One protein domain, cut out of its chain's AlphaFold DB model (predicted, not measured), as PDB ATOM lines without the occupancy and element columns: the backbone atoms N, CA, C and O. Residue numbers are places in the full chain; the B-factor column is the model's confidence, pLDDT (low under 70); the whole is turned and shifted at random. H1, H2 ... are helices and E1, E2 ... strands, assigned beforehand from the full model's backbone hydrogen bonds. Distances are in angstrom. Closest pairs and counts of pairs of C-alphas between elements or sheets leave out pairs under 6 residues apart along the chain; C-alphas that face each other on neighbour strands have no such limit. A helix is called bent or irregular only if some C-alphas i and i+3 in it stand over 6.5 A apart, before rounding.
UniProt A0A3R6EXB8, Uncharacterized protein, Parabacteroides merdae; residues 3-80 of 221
ATOM      1  N   ARG A   3      82.787 -13.122 144.250       87.44
ATOM      2  CA  ARG A   3      81.887 -11.980 144.184       87.44
ATOM      3  C   ARG A   3      82.212 -11.192 142.926       87.44
ATOM      4  O   ARG A   3      83.364 -10.832 142.707       87.44
ATOM      5  N   PHE A   4      81.187 -10.906 142.138       89.50
ATOM      6  CA  PHE A   4      81.263 -10.016 140.989       89.50
ATOM      7  C   PHE A   4      80.267  -8.884 141.200       89.50
ATOM      8  O   PHE A   4      79.112  -9.140 141.541       89.50
ATOM      9  N   ASP A   5      80.703  -7.646 140.991       89.88
ATOM     10  CA  ASP A   5      79.826  -6.483 141.084       89.88
ATOM     11  C   ASP A   5      79.417  -6.043 139.670       89.88
ATOM     12  O   ASP A   5      80.220  -5.520 138.897       89.88
ATOM     13  N   PHE A   6      78.148  -6.268 139.330       92.81
ATOM     14  CA  PHE A   6      77.552  -5.854 138.062       92.81
ATOM     15  C   PHE A   6      76.906  -4.475 138.208       92.81
ATOM     16  O   PHE A   6      76.085  -4.268 139.103       92.81
ATOM     17  N   LYS A   7      77.233  -3.543 137.302       90.69
ATOM     18  CA  LYS A   7      76.536  -2.245 137.218       90.69
ATOM     19  C   LYS A   7      75.085  -2.426 136.773       90.69
ATOM     20  O   LYS A   7      74.187  -1.838 137.364       90.69
ATOM     21  N   ASP A   8      74.880  -3.260 135.757       91.94
ATOM     22  CA  ASP A   8      73.566  -3.676 135.282       91.94
ATOM     23  C   ASP A   8      73.323  -5.142 135.658       91.94
ATOM     24  O   ASP A   8      73.975  -6.052 135.145       91.94
ATOM     25  N   LYS A   9      72.371  -5.368 136.569       90.38
ATOM     26  CA  LYS A   9      72.003  -6.714 137.029       90.38
ATOM     27  C   LYS A   9      71.292  -7.533 135.949       90.38
ATOM     28  O   LYS A   9      71.288  -8.755 136.056       90.38
ATOM     29  N   GLY A  10      70.735  -6.894 134.916       91.19
ATOM     30  CA  GLY A  10      70.113  -7.575 133.778       91.19
ATOM     31  C   GLY A  10      71.106  -8.367 132.924       91.19
ATOM     32  O   GLY A  10      70.701  -9.256 132.182       91.19
ATOM     33  N   MET A  11      72.407  -8.091 133.066       91.94
ATOM     34  CA  MET A  11      73.479  -8.820 132.383       91.94
ATOM     35  C   MET A  11      73.821 -10.160 133.044       91.94
ATOM     36  O   MET A  11      74.530 -10.969 132.446       91.94
ATOM     37  N   ILE A  12      73.363 -10.398 134.275       93.44
ATOM     38  CA  ILE A  12      73.643 -11.639 134.997       93.44
ATOM     39  C   ILE A  12      72.825 -12.761 134.338       93.44
ATOM     40  O   ILE A  12      71.596 -12.654 134.295       93.44
ATOM     41  N   PRO A  13      73.463 -13.838 133.836       92.12
ATOM     42  CA  PRO A  13      72.734 -14.971 133.287       92.12
ATOM     43  C   PRO A  13      71.723 -15.514 134.308       92.12
ATOM     44  O   PRO A  13      72.047 -15.620 135.491       92.12
ATOM     45  N   PRO A  14      70.499 -15.873 133.894       90.56
ATOM     46  CA  PRO A  14      69.512 -16.405 134.822       90.56
ATOM     47  C   PRO A  14      69.944 -17.778 135.347       90.56
ATOM     48  O   PRO A  14      70.529 -18.584 134.620       90.56
ATOM     49  N   ILE A  15      69.608 -18.068 136.601       89.62
ATOM     50  CA  ILE A  15      69.697 -19.424 137.149       89.62
ATOM     51  C   ILE A  15      68.486 -20.199 136.627       89.62
ATOM     52  O   ILE A  15      67.343 -19.797 136.851       89.62
ATOM     53  N   LEU A  16      68.733 -21.280 135.888       82.88
ATOM     54  CA  LEU A  16      67.691 -22.067 135.230       82.88
ATOM     55  C   LEU A  16      67.424 -23.330 136.048       82.88
ATOM     56  O   LEU A  16      68.247 -24.237 136.067       82.88
ATOM     57  N   GLY A  17      66.286 -23.390 136.744       83.44
ATOM     58  CA  GLY A  17      65.911 -24.568 137.533       83.44
ATOM     59  C   GLY A  17      67.003 -25.004 138.518       83.44
ATOM     60  O   GLY A  17      67.614 -24.173 139.187       83.44
ATOM     61  N   THR A  18      67.242 -26.313 138.614       83.06
ATOM     62  CA  THR A  18      68.206 -26.899 139.560       83.06
ATOM     63  C   THR A  18      69.561 -27.242 138.943       83.06
ATOM     64  O   THR A  18      70.536 -27.328 139.684       83.06
ATOM     65  N   ASP A  19      69.648 -27.432 137.623       84.00
ATOM     66  CA  ASP A  19      70.906 -27.760 136.940       84.00
ATOM     67  C   ASP A  19      71.504 -26.511 136.289       84.00
ATOM     68  O   ASP A  19      70.918 -25.901 135.399       84.00
ATOM     69  N   ASN A  20      72.663 -26.105 136.797       84.94
ATOM     70  CA  ASN A  20      73.396 -24.916 136.371       84.94
ATOM     71  C   ASN A  20      74.900 -25.219 136.297       84.94
ATOM     72  O   ASN A  20      75.728 -24.352 136.584       84.94
ATOM     73  N   ALA A  21      75.268 -26.457 135.945       84.12
ATOM     74  CA  ALA A  21      76.670 -26.854 135.803       84.12
ATOM     75  C   ALA A  21      77.433 -25.977 134.785       84.12
ATOM     76  O   ALA A  21      78.615 -25.694 134.971       84.12
ATOM     77  N   ASP A  22      76.731 -25.482 133.763       85.31
ATOM     78  CA  ASP A  22      77.232 -24.606 132.701       85.31
ATOM     79  C   ASP A  22      77.256 -23.110 133.079       85.31
ATOM     80  O   ASP A  22      77.657 -22.262 132.281       85.31
ATOM     81  N   TYR A  23      76.806 -22.736 134.282       87.75
ATOM     82  CA  TYR A  23      76.561 -21.330 134.623       87.75
ATOM     83  C   TYR A  23      77.812 -20.459 134.510       87.75
ATOM     84  O   TYR A  23      77.734 -19.316 134.062       87.75
ATOM     85  N   LEU A  24      78.981 -20.996 134.877       83.75
ATOM     86  CA  LEU A  24      80.243 -20.276 134.719       83.75
ATOM     87  C   LEU A  24      80.560 -20.015 133.237       83.75
ATOM     88  O   LEU A  24      81.010 -18.923 132.908       83.75
ATOM     89  N   GLU A  25      80.263 -20.961 132.344       85.00
ATOM     90  CA  GLU A  25      80.466 -20.809 130.895       85.00
ATOM     91  C   GLU A  25      79.534 -19.748 130.299       85.00
ATOM     92  O   GLU A  25      79.941 -19.000 129.414       85.00
ATOM     93  N   ARG A  26      78.312 -19.612 130.832       89.62
ATOM     94  CA  ARG A  26      77.397 -18.513 130.475       89.62
ATOM     95  C   ARG A  26      77.831 -17.164 131.052       89.62
ATOM     96  O   ARG A  26      77.581 -16.129 130.436       89.62
ATOM     97  N   LEU A  27      78.463 -17.161 132.225       89.38
ATOM     98  CA  LEU A  27      78.894 -15.950 132.927       89.38
ATOM     99  C   LEU A  27      80.175 -15.349 132.331       89.38
ATOM    100  O   LEU A  27      80.245 -14.130 132.167       89.38
ATOM    101  N   CYS A  28      81.171 -16.173 131.992       87.56
ATOM    102  CA  CYS A  28      82.488 -15.716 131.526       87.56
ATOM    103  C   CYS A  28      82.432 -14.740 130.330       87.56
ATOM    104  O   CYS A  28      83.049 -13.679 130.434       87.56
ATOM    105  N   PRO A  29      81.643 -14.976 129.259       88.88
ATOM    106  CA  PRO A  29      81.539 -14.034 128.141       88.88
ATOM    107  C   PRO A  29      81.027 -12.648 128.551       88.88
ATOM    108  O   PRO A  29      81.447 -11.632 127.994       88.88
ATOM    109  N   VAL A  30      80.127 -12.585 129.540       91.56
ATOM    110  CA  VAL A  30      79.619 -11.314 130.075       91.56
ATOM    111  C   VAL A  30      80.711 -10.608 130.875       91.56
ATOM    112  O   VAL A  30      80.927  -9.412 130.688       91.56
ATOM    113  N   LEU A  31      81.428 -11.343 131.733       89.12
ATOM    114  CA  LEU A  31      82.538 -10.794 132.515       89.12
ATOM    115  C   LEU A  31      83.626 -10.206 131.611       89.12
ATOM    116  O   LEU A  31      84.096  -9.099 131.862       89.12
ATOM    117  N   GLU A  32      83.981 -10.902 130.533       87.00
ATOM    118  CA  GLU A  32      84.969 -10.439 129.557       87.00
ATOM    119  C   GLU A  32      84.501  -9.190 128.806       87.00
ATOM    120  O   GLU A  32      85.224  -8.189 128.761       87.00
ATOM    121  N   ARG A  33      83.276  -9.216 128.259       89.56
ATOM    122  CA  ARG A  33      82.708  -8.092 127.498       89.56
ATOM    123  C   ARG A  33      82.620  -6.823 128.342       89.56
ATOM    124  O   ARG A  33      82.990  -5.748 127.876       89.56
ATOM    125  N   GLU A  34      82.169  -6.960 129.585       90.69
ATOM    126  CA  GLU A  34      81.997  -5.845 130.520       90.69
ATOM    127  C   GLU A  34      83.277  -5.528 131.321       90.69
ATOM    128  O   GLU A  34      83.290  -4.600 132.132       90.69
ATOM    129  N   ARG A  35      84.368  -6.285 131.101       87.44
ATOM    130  CA  ARG A  35      85.645  -6.200 131.838       87.44
ATOM    131  C   ARG A  35      85.469  -6.277 133.362       87.44
ATOM    132  O   ARG A  35      86.176  -5.608 134.125       87.44
ATOM    133  N   ILE A  36      84.517  -7.092 133.808       87.38
ATOM    134  CA  ILE A  36      84.219  -7.323 135.220       87.38
ATOM    135  C   ILE A  36      85.182  -8.383 135.746       87.38
ATOM    136  O   ILE A  36      85.237  -9.508 135.258       87.38
ATOM    137  N   HIS A  37      85.912  -8.018 136.790       83.75
ATOM    138  CA  HIS A  37      86.784  -8.923 137.528       83.75
ATOM    139  C   HIS A  37      86.128  -9.254 138.871       83.75
ATOM    140  O   HIS A  37      85.293  -8.472 139.343       83.75
ATOM    141  N   PRO A  38      86.480 -10.381 139.516       86.19
ATOM    142  CA  PRO A  38      85.999 -10.635 140.862       86.19
ATOM    143  C   PRO A  38      86.420  -9.493 141.792       86.19
ATOM    144  O   PRO A  38      87.585  -9.096 141.810       86.19
ATOM    145  N   SER A  39      85.476  -8.979 142.575       85.25
ATOM    146  CA  SER A  39      85.729  -7.984 143.620       85.25
ATOM    147  C   SER A  39      86.040  -8.617 144.975       85.25
ATOM    148  O   SER A  39      86.449  -7.928 145.905       85.25
ATOM    149  N   GLY A  40      85.871  -9.933 145.091       82.62
ATOM    150  CA  GLY A  40      86.233 -10.694 146.276       82.62
ATOM    151  C   GLY A  40      86.200 -12.194 146.023       82.62
ATOM    152  O   GLY A  40      85.368 -12.687 145.258       82.62
ATOM    153  N   VAL A  41      87.097 -12.931 146.674       83.56
ATOM    154  CA  VAL A  41      87.171 -14.392 146.581       83.56
ATOM    155  C   VAL A  41      87.290 -14.976 147.980       83.56
ATOM    156  O   VAL A  41      88.128 -14.552 148.767       83.56
ATOM    157  N   VAL A  42      86.441 -15.956 148.288       82.31
ATOM    158  CA  VAL A  42      86.435 -16.649 149.584       82.31
ATOM    159  C   VAL A  42      86.463 -18.151 149.346       82.31
ATOM    160  O   VAL A  42      85.676 -18.680 148.546       82.31
ATOM    161  N   ARG A  43      87.354 -18.864 150.041       83.06
ATOM    162  CA  ARG A  43      87.325 -20.332 150.073       83.06
ATOM    163  C   ARG A  43      86.070 -20.784 150.806       83.06
ATOM    164  O   ARG A  43      85.718 -20.201 151.820       83.06
ATOM    165  N   LEU A  44      85.402 -21.835 150.334       82.31
ATOM    166  CA  LEU A  44      84.175 -22.308 150.996       82.31
ATOM    167  C   LEU A  44      84.422 -22.710 152.455       82.31
ATOM    168  O   LEU A  44      83.604 -22.408 153.314       82.31
ATOM    169  N   ARG A  45      85.589 -23.295 152.736       81.56
ATOM    170  CA  ARG A  45      86.068 -23.559 154.097       81.56
ATOM    171  C   ARG A  45      86.114 -22.291 154.960       81.56
ATOM    172  O   ARG A  45      85.599 -22.290 156.073       81.56
ATOM    173  N   ASP A  46      86.709 -21.223 154.439       87.00
ATOM    174  CA  ASP A  46      86.841 -19.941 155.142       87.00
ATOM    175  C   ASP A  46      85.466 -19.305 155.356       87.00
ATOM    176  O   ASP A  46      85.162 -18.846 156.453       87.00
ATOM    177  N   ALA A  47      84.604 -19.355 154.337       88.44
ATOM    178  CA  ALA A  47      83.238 -18.848 154.405       88.44
ATOM    179  C   ALA A  47      82.397 -19.580 155.461       88.44
ATOM    180  O   ALA A  47      81.666 -18.923 156.196       88.44
ATOM    181  N   ALA A  48      82.525 -20.907 155.557       86.81
ATOM    182  CA  ALA A  48      81.814 -21.716 156.543       86.81
ATOM    183  C   ALA A  48      82.253 -21.386 157.977       86.81
ATOM    184  O   ALA A  48      81.410 -21.186 158.848       86.81
ATOM    185  N   PHE A  49      83.563 -21.256 158.216       87.88
ATOM    186  CA  PHE A  49      84.060 -20.822 159.522       87.88
ATOM    187  C   PHE A  49      83.594 -19.403 159.868       87.88
ATOM    188  O   PHE A  49      83.169 -19.153 160.994       87.88
ATOM    189  N   CYS A  50      83.672 -18.477 158.909       91.38
ATOM    190  CA  CYS A  50      83.244 -17.097 159.118       91.38
ATOM    191  C   CYS A  50      81.760 -17.023 159.485       91.38
ATOM    192  O   CYS A  50      81.416 -16.325 160.434       91.38
ATOM    193  N   GLU A  51      80.914 -17.801 158.806       90.75
ATOM    194  CA  GLU A  51      79.484 -17.893 159.108       90.75
ATOM    195  C   GLU A  51      79.237 -18.383 160.542       90.75
ATOM    196  O   GLU A  51      78.539 -17.723 161.307       90.75
ATOM    197  N   GLU A  52      79.882 -19.483 160.960       90.06
ATOM    198  CA  GLU A  52      79.734 -20.012 162.327       90.06
ATOM    199  C   GLU A  52      80.191 -19.030 163.418       90.06
ATOM    200  O   GLU A  52      79.746 -19.118 164.565       90.06
ATOM    201  N   ARG A  53      81.105 -18.113 163.089       91.06
ATOM    202  CA  ARG A  53      81.691 -17.154 164.035       91.06
ATOM    203  C   ARG A  53      81.142 -15.736 163.895       91.06
ATOM    204  O   ARG A  53      81.618 -14.849 164.600       91.06
ATOM    205  N   GLY A  54      80.165 -15.515 163.013       93.06
ATOM    206  CA  GLY A  54      79.613 -14.185 162.746       93.06
ATOM    207  C   GLY A  54      80.640 -13.201 162.174       93.06
ATOM    208  O   GLY A  54      80.514 -11.991 162.364       93.06
ATOM    209  N   ILE A  55      81.680 -13.701 161.502       93.81
ATOM    210  CA  ILE A  55      82.669 -12.874 160.810       93.81
ATOM    211  C   ILE A  55      82.088 -12.503 159.447       93.81
ATOM    212  O   ILE A  55      81.782 -13.369 158.631       93.81
ATOM    213  N   VAL A  56      81.965 -11.204 159.182       92.69
ATOM    214  CA  VAL A  56      81.458 -10.692 157.902       92.69
ATOM    215  C   VAL A  56      82.345 -11.183 156.755       92.69
ATOM    216  O   VAL A  56      83.556 -10.930 156.753       92.69
ATOM    217  N   HIS A  57      81.761 -11.859 155.760       87.00
ATOM    218  CA  HIS A  57      82.507 -12.313 154.582       87.00
ATOM    219  C   HIS A  57      83.172 -11.135 153.867       87.00
ATOM    220  O   HIS A  57      82.609 -10.044 153.799       87.00
ATOM    221  N   LEU A  58      84.357 -11.373 153.297       86.94
ATOM    222  CA  LEU A  58      85.169 -10.359 152.601       86.94
ATOM    223  C   LEU A  58      85.672  -9.203 153.487       86.94
ATOM    224  O   LEU A  58      86.261  -8.259 152.967       86.94
ATOM    225  N   SER A  59      85.467  -9.257 154.806       90.69
ATOM    226  CA  SER A  59      86.166  -8.371 155.740       90.69
ATOM    227  C   SER A  59      87.638  -8.771 155.884       90.69
ATOM    228  O   SER A  59      88.007  -9.911 155.602       90.69
ATOM    229  N   SER A  60      88.471  -7.866 156.404       89.12
ATOM    230  CA  SER A  60      89.879  -8.163 156.714       89.12
ATOM    231  C   SER A  60      90.037  -9.346 157.678       89.12
ATOM    232  O   SER A  60      90.994 -10.104 157.586       89.12
ATOM    233  N   SER A  61      89.080  -9.547 158.591       91.31
ATOM    234  CA  SER A  61      89.067 -10.687 159.518       91.31
ATOM    235  C   SER A  61      88.688 -12.014 158.852       91.31
ATOM    236  O   SER A  61      88.973 -13.069 159.411       91.31
ATOM    237  N   ALA A  62      88.054 -11.966 157.677       90.12
ATOM    238  CA  ALA A  62      87.715 -13.135 156.868       90.12
ATOM    239  C   ALA A  62      88.802 -13.486 155.835       90.12
ATOM    240  O   ALA A  62      88.652 -14.467 155.105       90.12
ATOM    241  N   GLU A  63      89.880 -12.698 155.735       89.19
ATOM    242  CA  GLU A  63      91.006 -13.015 154.858       89.19
ATOM    243  C   GLU A  63      91.680 -14.317 155.288       89.19
ATOM    244  O   GLU A  63      91.906 -14.557 156.473       89.19
ATOM    245  N   HIS A  64      92.075 -15.140 154.314       88.50
ATOM    246  CA  HIS A  64      92.676 -16.442 154.593       88.50
ATOM    247  C   HIS A  64      93.905 -16.339 155.513       88.50
ATOM    248  O   HIS A  64      94.052 -17.119 156.450       88.50
ATOM    249  N   THR A  65      94.760 -15.335 155.304       87.06
ATOM    250  CA  THR A  65      95.924 -15.059 156.158       87.06
ATOM    251  C   THR A  65      95.543 -14.687 157.590       87.06
ATOM    252  O   THR A  65      96.207 -15.136 158.518       87.06
ATOM    253  N   ALA A  66      94.467 -13.920 157.789       89.88
ATOM    254  CA  ALA A  66      93.966 -13.591 159.124       89.88
ATOM    255  C   ALA A  66      93.373 -14.827 159.821       89.88
ATOM    256  O   ALA A  66      93.585 -15.041 161.014       89.88
ATOM    257  N   LEU A  67      92.686 -15.688 159.066       89.19
ATOM    258  CA  LEU A  67      92.150 -16.949 159.577       89.19
ATOM    259  C   LEU A  67      93.260 -17.938 159.964       89.19
ATOM    260  O   LEU A  67      93.128 -18.629 160.969       89.19
ATOM    261  N   LEU A  68      94.382 -17.981 159.241       85.25
ATOM    262  CA  LEU A  68      95.534 -18.818 159.613       85.25
ATOM    263  C   LEU A  68      96.188 -18.412 160.945       85.25
ATOM    264  O   LEU A  68      96.839 -19.248 161.575       85.25
ATOM    265  N   GLU A  69      96.013 -17.163 161.378       88.06
ATOM    266  CA  GLU A  69      96.458 -16.666 162.688       88.06
ATOM    267  C   GLU A  69      95.413 -16.932 163.791       88.06
ATOM    268  O   GLU A  69      95.730 -16.892 164.977       88.06
ATOM    269  N   ASN A  70      94.168 -17.244 163.421       89.56
ATOM    270  CA  ASN A  70      93.093 -17.527 164.363       89.56
ATOM    271  C   ASN A  70      93.217 -18.956 164.930       89.56
ATOM    272  O   ASN A  70      93.125 -19.952 164.207       89.56
ATOM    273  N   GLU A  71      93.400 -19.068 166.249       90.06
ATOM    274  CA  GLU A  71      93.585 -20.359 166.929       90.06
ATOM    275  C   GLU A  71      92.398 -21.311 166.738       90.06
ATOM    276  O   GLU A  71      92.590 -22.500 166.468       90.06
ATOM    277  N   ASP A  72      91.172 -20.789 166.813       89.25
ATOM    278  CA  ASP A  72      89.950 -21.570 166.627       89.25
ATOM    279  C   ASP A  72      89.833 -22.089 165.193       89.25
ATOM    280  O   ASP A  72      89.460 -23.244 164.989       89.25
ATOM    281  N   TYR A  73      90.189 -21.276 164.197       86.94
ATOM    282  CA  TYR A  73      90.209 -21.698 162.796       86.94
ATOM    283  C   TYR A  73      91.209 -22.838 162.569       86.94
ATOM    284  O   TYR A  73      90.891 -23.824 161.899       86.94
ATOM    285  N   ARG A  74      92.405 -22.749 163.169       83.44
ATOM    286  CA  ARG A  74      93.416 -23.816 163.100       83.44
ATOM    287  C   ARG A  74      92.933 -25.088 163.792       83.44
ATOM    288  O   ARG A  74      92.998 -26.165 163.203       83.44
ATOM    289  N   ARG A  75      92.419 -24.966 165.020       83.38
ATOM    290  CA  ARG A  75      91.939 -26.093 165.835       83.38
ATOM    291  C   ARG A  75      90.762 -26.811 165.180       83.38
ATOM    292  O   ARG A  75      90.707 -28.039 165.174       83.38
ATOM    293  N   LEU A  76      89.823 -26.051 164.626       80.56
ATOM    294  CA  LEU A  76      88.609 -26.569 163.998       80.56
ATOM    295  C   LEU A  76      88.774 -26.799 162.498       80.56
ATOM    296  O   LEU A  76      87.795 -27.103 161.829       80.56
ATOM    297  N   GLY A  77      89.990 -26.698 161.958       69.75
ATOM    298  CA  GLY A  77      90.235 -26.845 160.528       69.75
ATOM    299  C   GLY A  77      89.668 -28.141 159.944       69.75
ATOM    300  O   GLY A  77      89.084 -28.117 158.863       69.75
ATOM    301  N   HIS A  78      89.743 -29.232 160.711       71.56
ATOM    302  CA  HIS A  78      89.178 -30.536 160.366       71.56
ATOM    303  C   HIS A  78      87.649 -30.521 160.208       71.56
ATOM    304  O   HIS A  78      87.141 -31.278 159.395       71.56
ATOM    305  N   ARG A  79      86.918 -29.642 160.917       73.06
ATOM    306  CA  ARG A  79      85.454 -29.469 160.793       73.06
ATOM    307  C   ARG A  79      85.038 -28.781 159.505       73.06
ATOM    308  O   ARG A  79      83.863 -28.812 159.166       73.06
ATOM    309  N   PHE A  80      85.985 -28.161 158.805       68.12
ATOM    310  CA  PHE A  80      85.747 -27.465 157.546       68.12
ATOM    311  C   PHE A  80      86.529 -28.083 156.364       68.12
ATOM    312  O   PHE A  80      86.394 -27.609 155.235       68.12
TER     313      PHE A  80
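This is residues 3 to 80 of the 221 residues of an uncharacterized protein of Parabacteroides merdae (UniProt A0A3R6EXB8). Two lobes are joined by E1 as a thin bridge: H1, the longest helix, with residues 16 to 22 sticking out as a loop, and a loose cluster of short helices, H2 to H5. The 78 printed residues, mostly helix by class, have five named helices and one strand, ordered H1 E1 H2 H3 H4 H5. The whole is loose, radius of gyration of the C-alphas 15.9 A, spanning 42 by 27 by 18 A.

Find C-alpha 23 at (76.561, -21.330, 134.623); H1 runs 16.2 A to residue 33, only just irregular, with C-alphas 26 and 29 6.53 A apart. Then come E1, 38 to 41; H2, 44 to 52, 12.4 A; H3, 64 to 69; H4, 71 to 75; and H5, 77 to 80, ending at (85.747, -27.465, 157.546).

H1 is apart from E1 and the other helices. Residues 3 to 4 pair antiparallel with 38 to 40 of E1. H2 touches H5, closest C-alphas Arg 45 and Phe 80, 5.2 A. Every O i to N i+4 pair is within hydrogen-bond range in H2 and H4, 5 of 7 in H1, 1 of 2 in H3; H5 is too short.

The printed part has no cut; H2 to H3 is the long link. Residues 77 and 80 are under pLDDT 70.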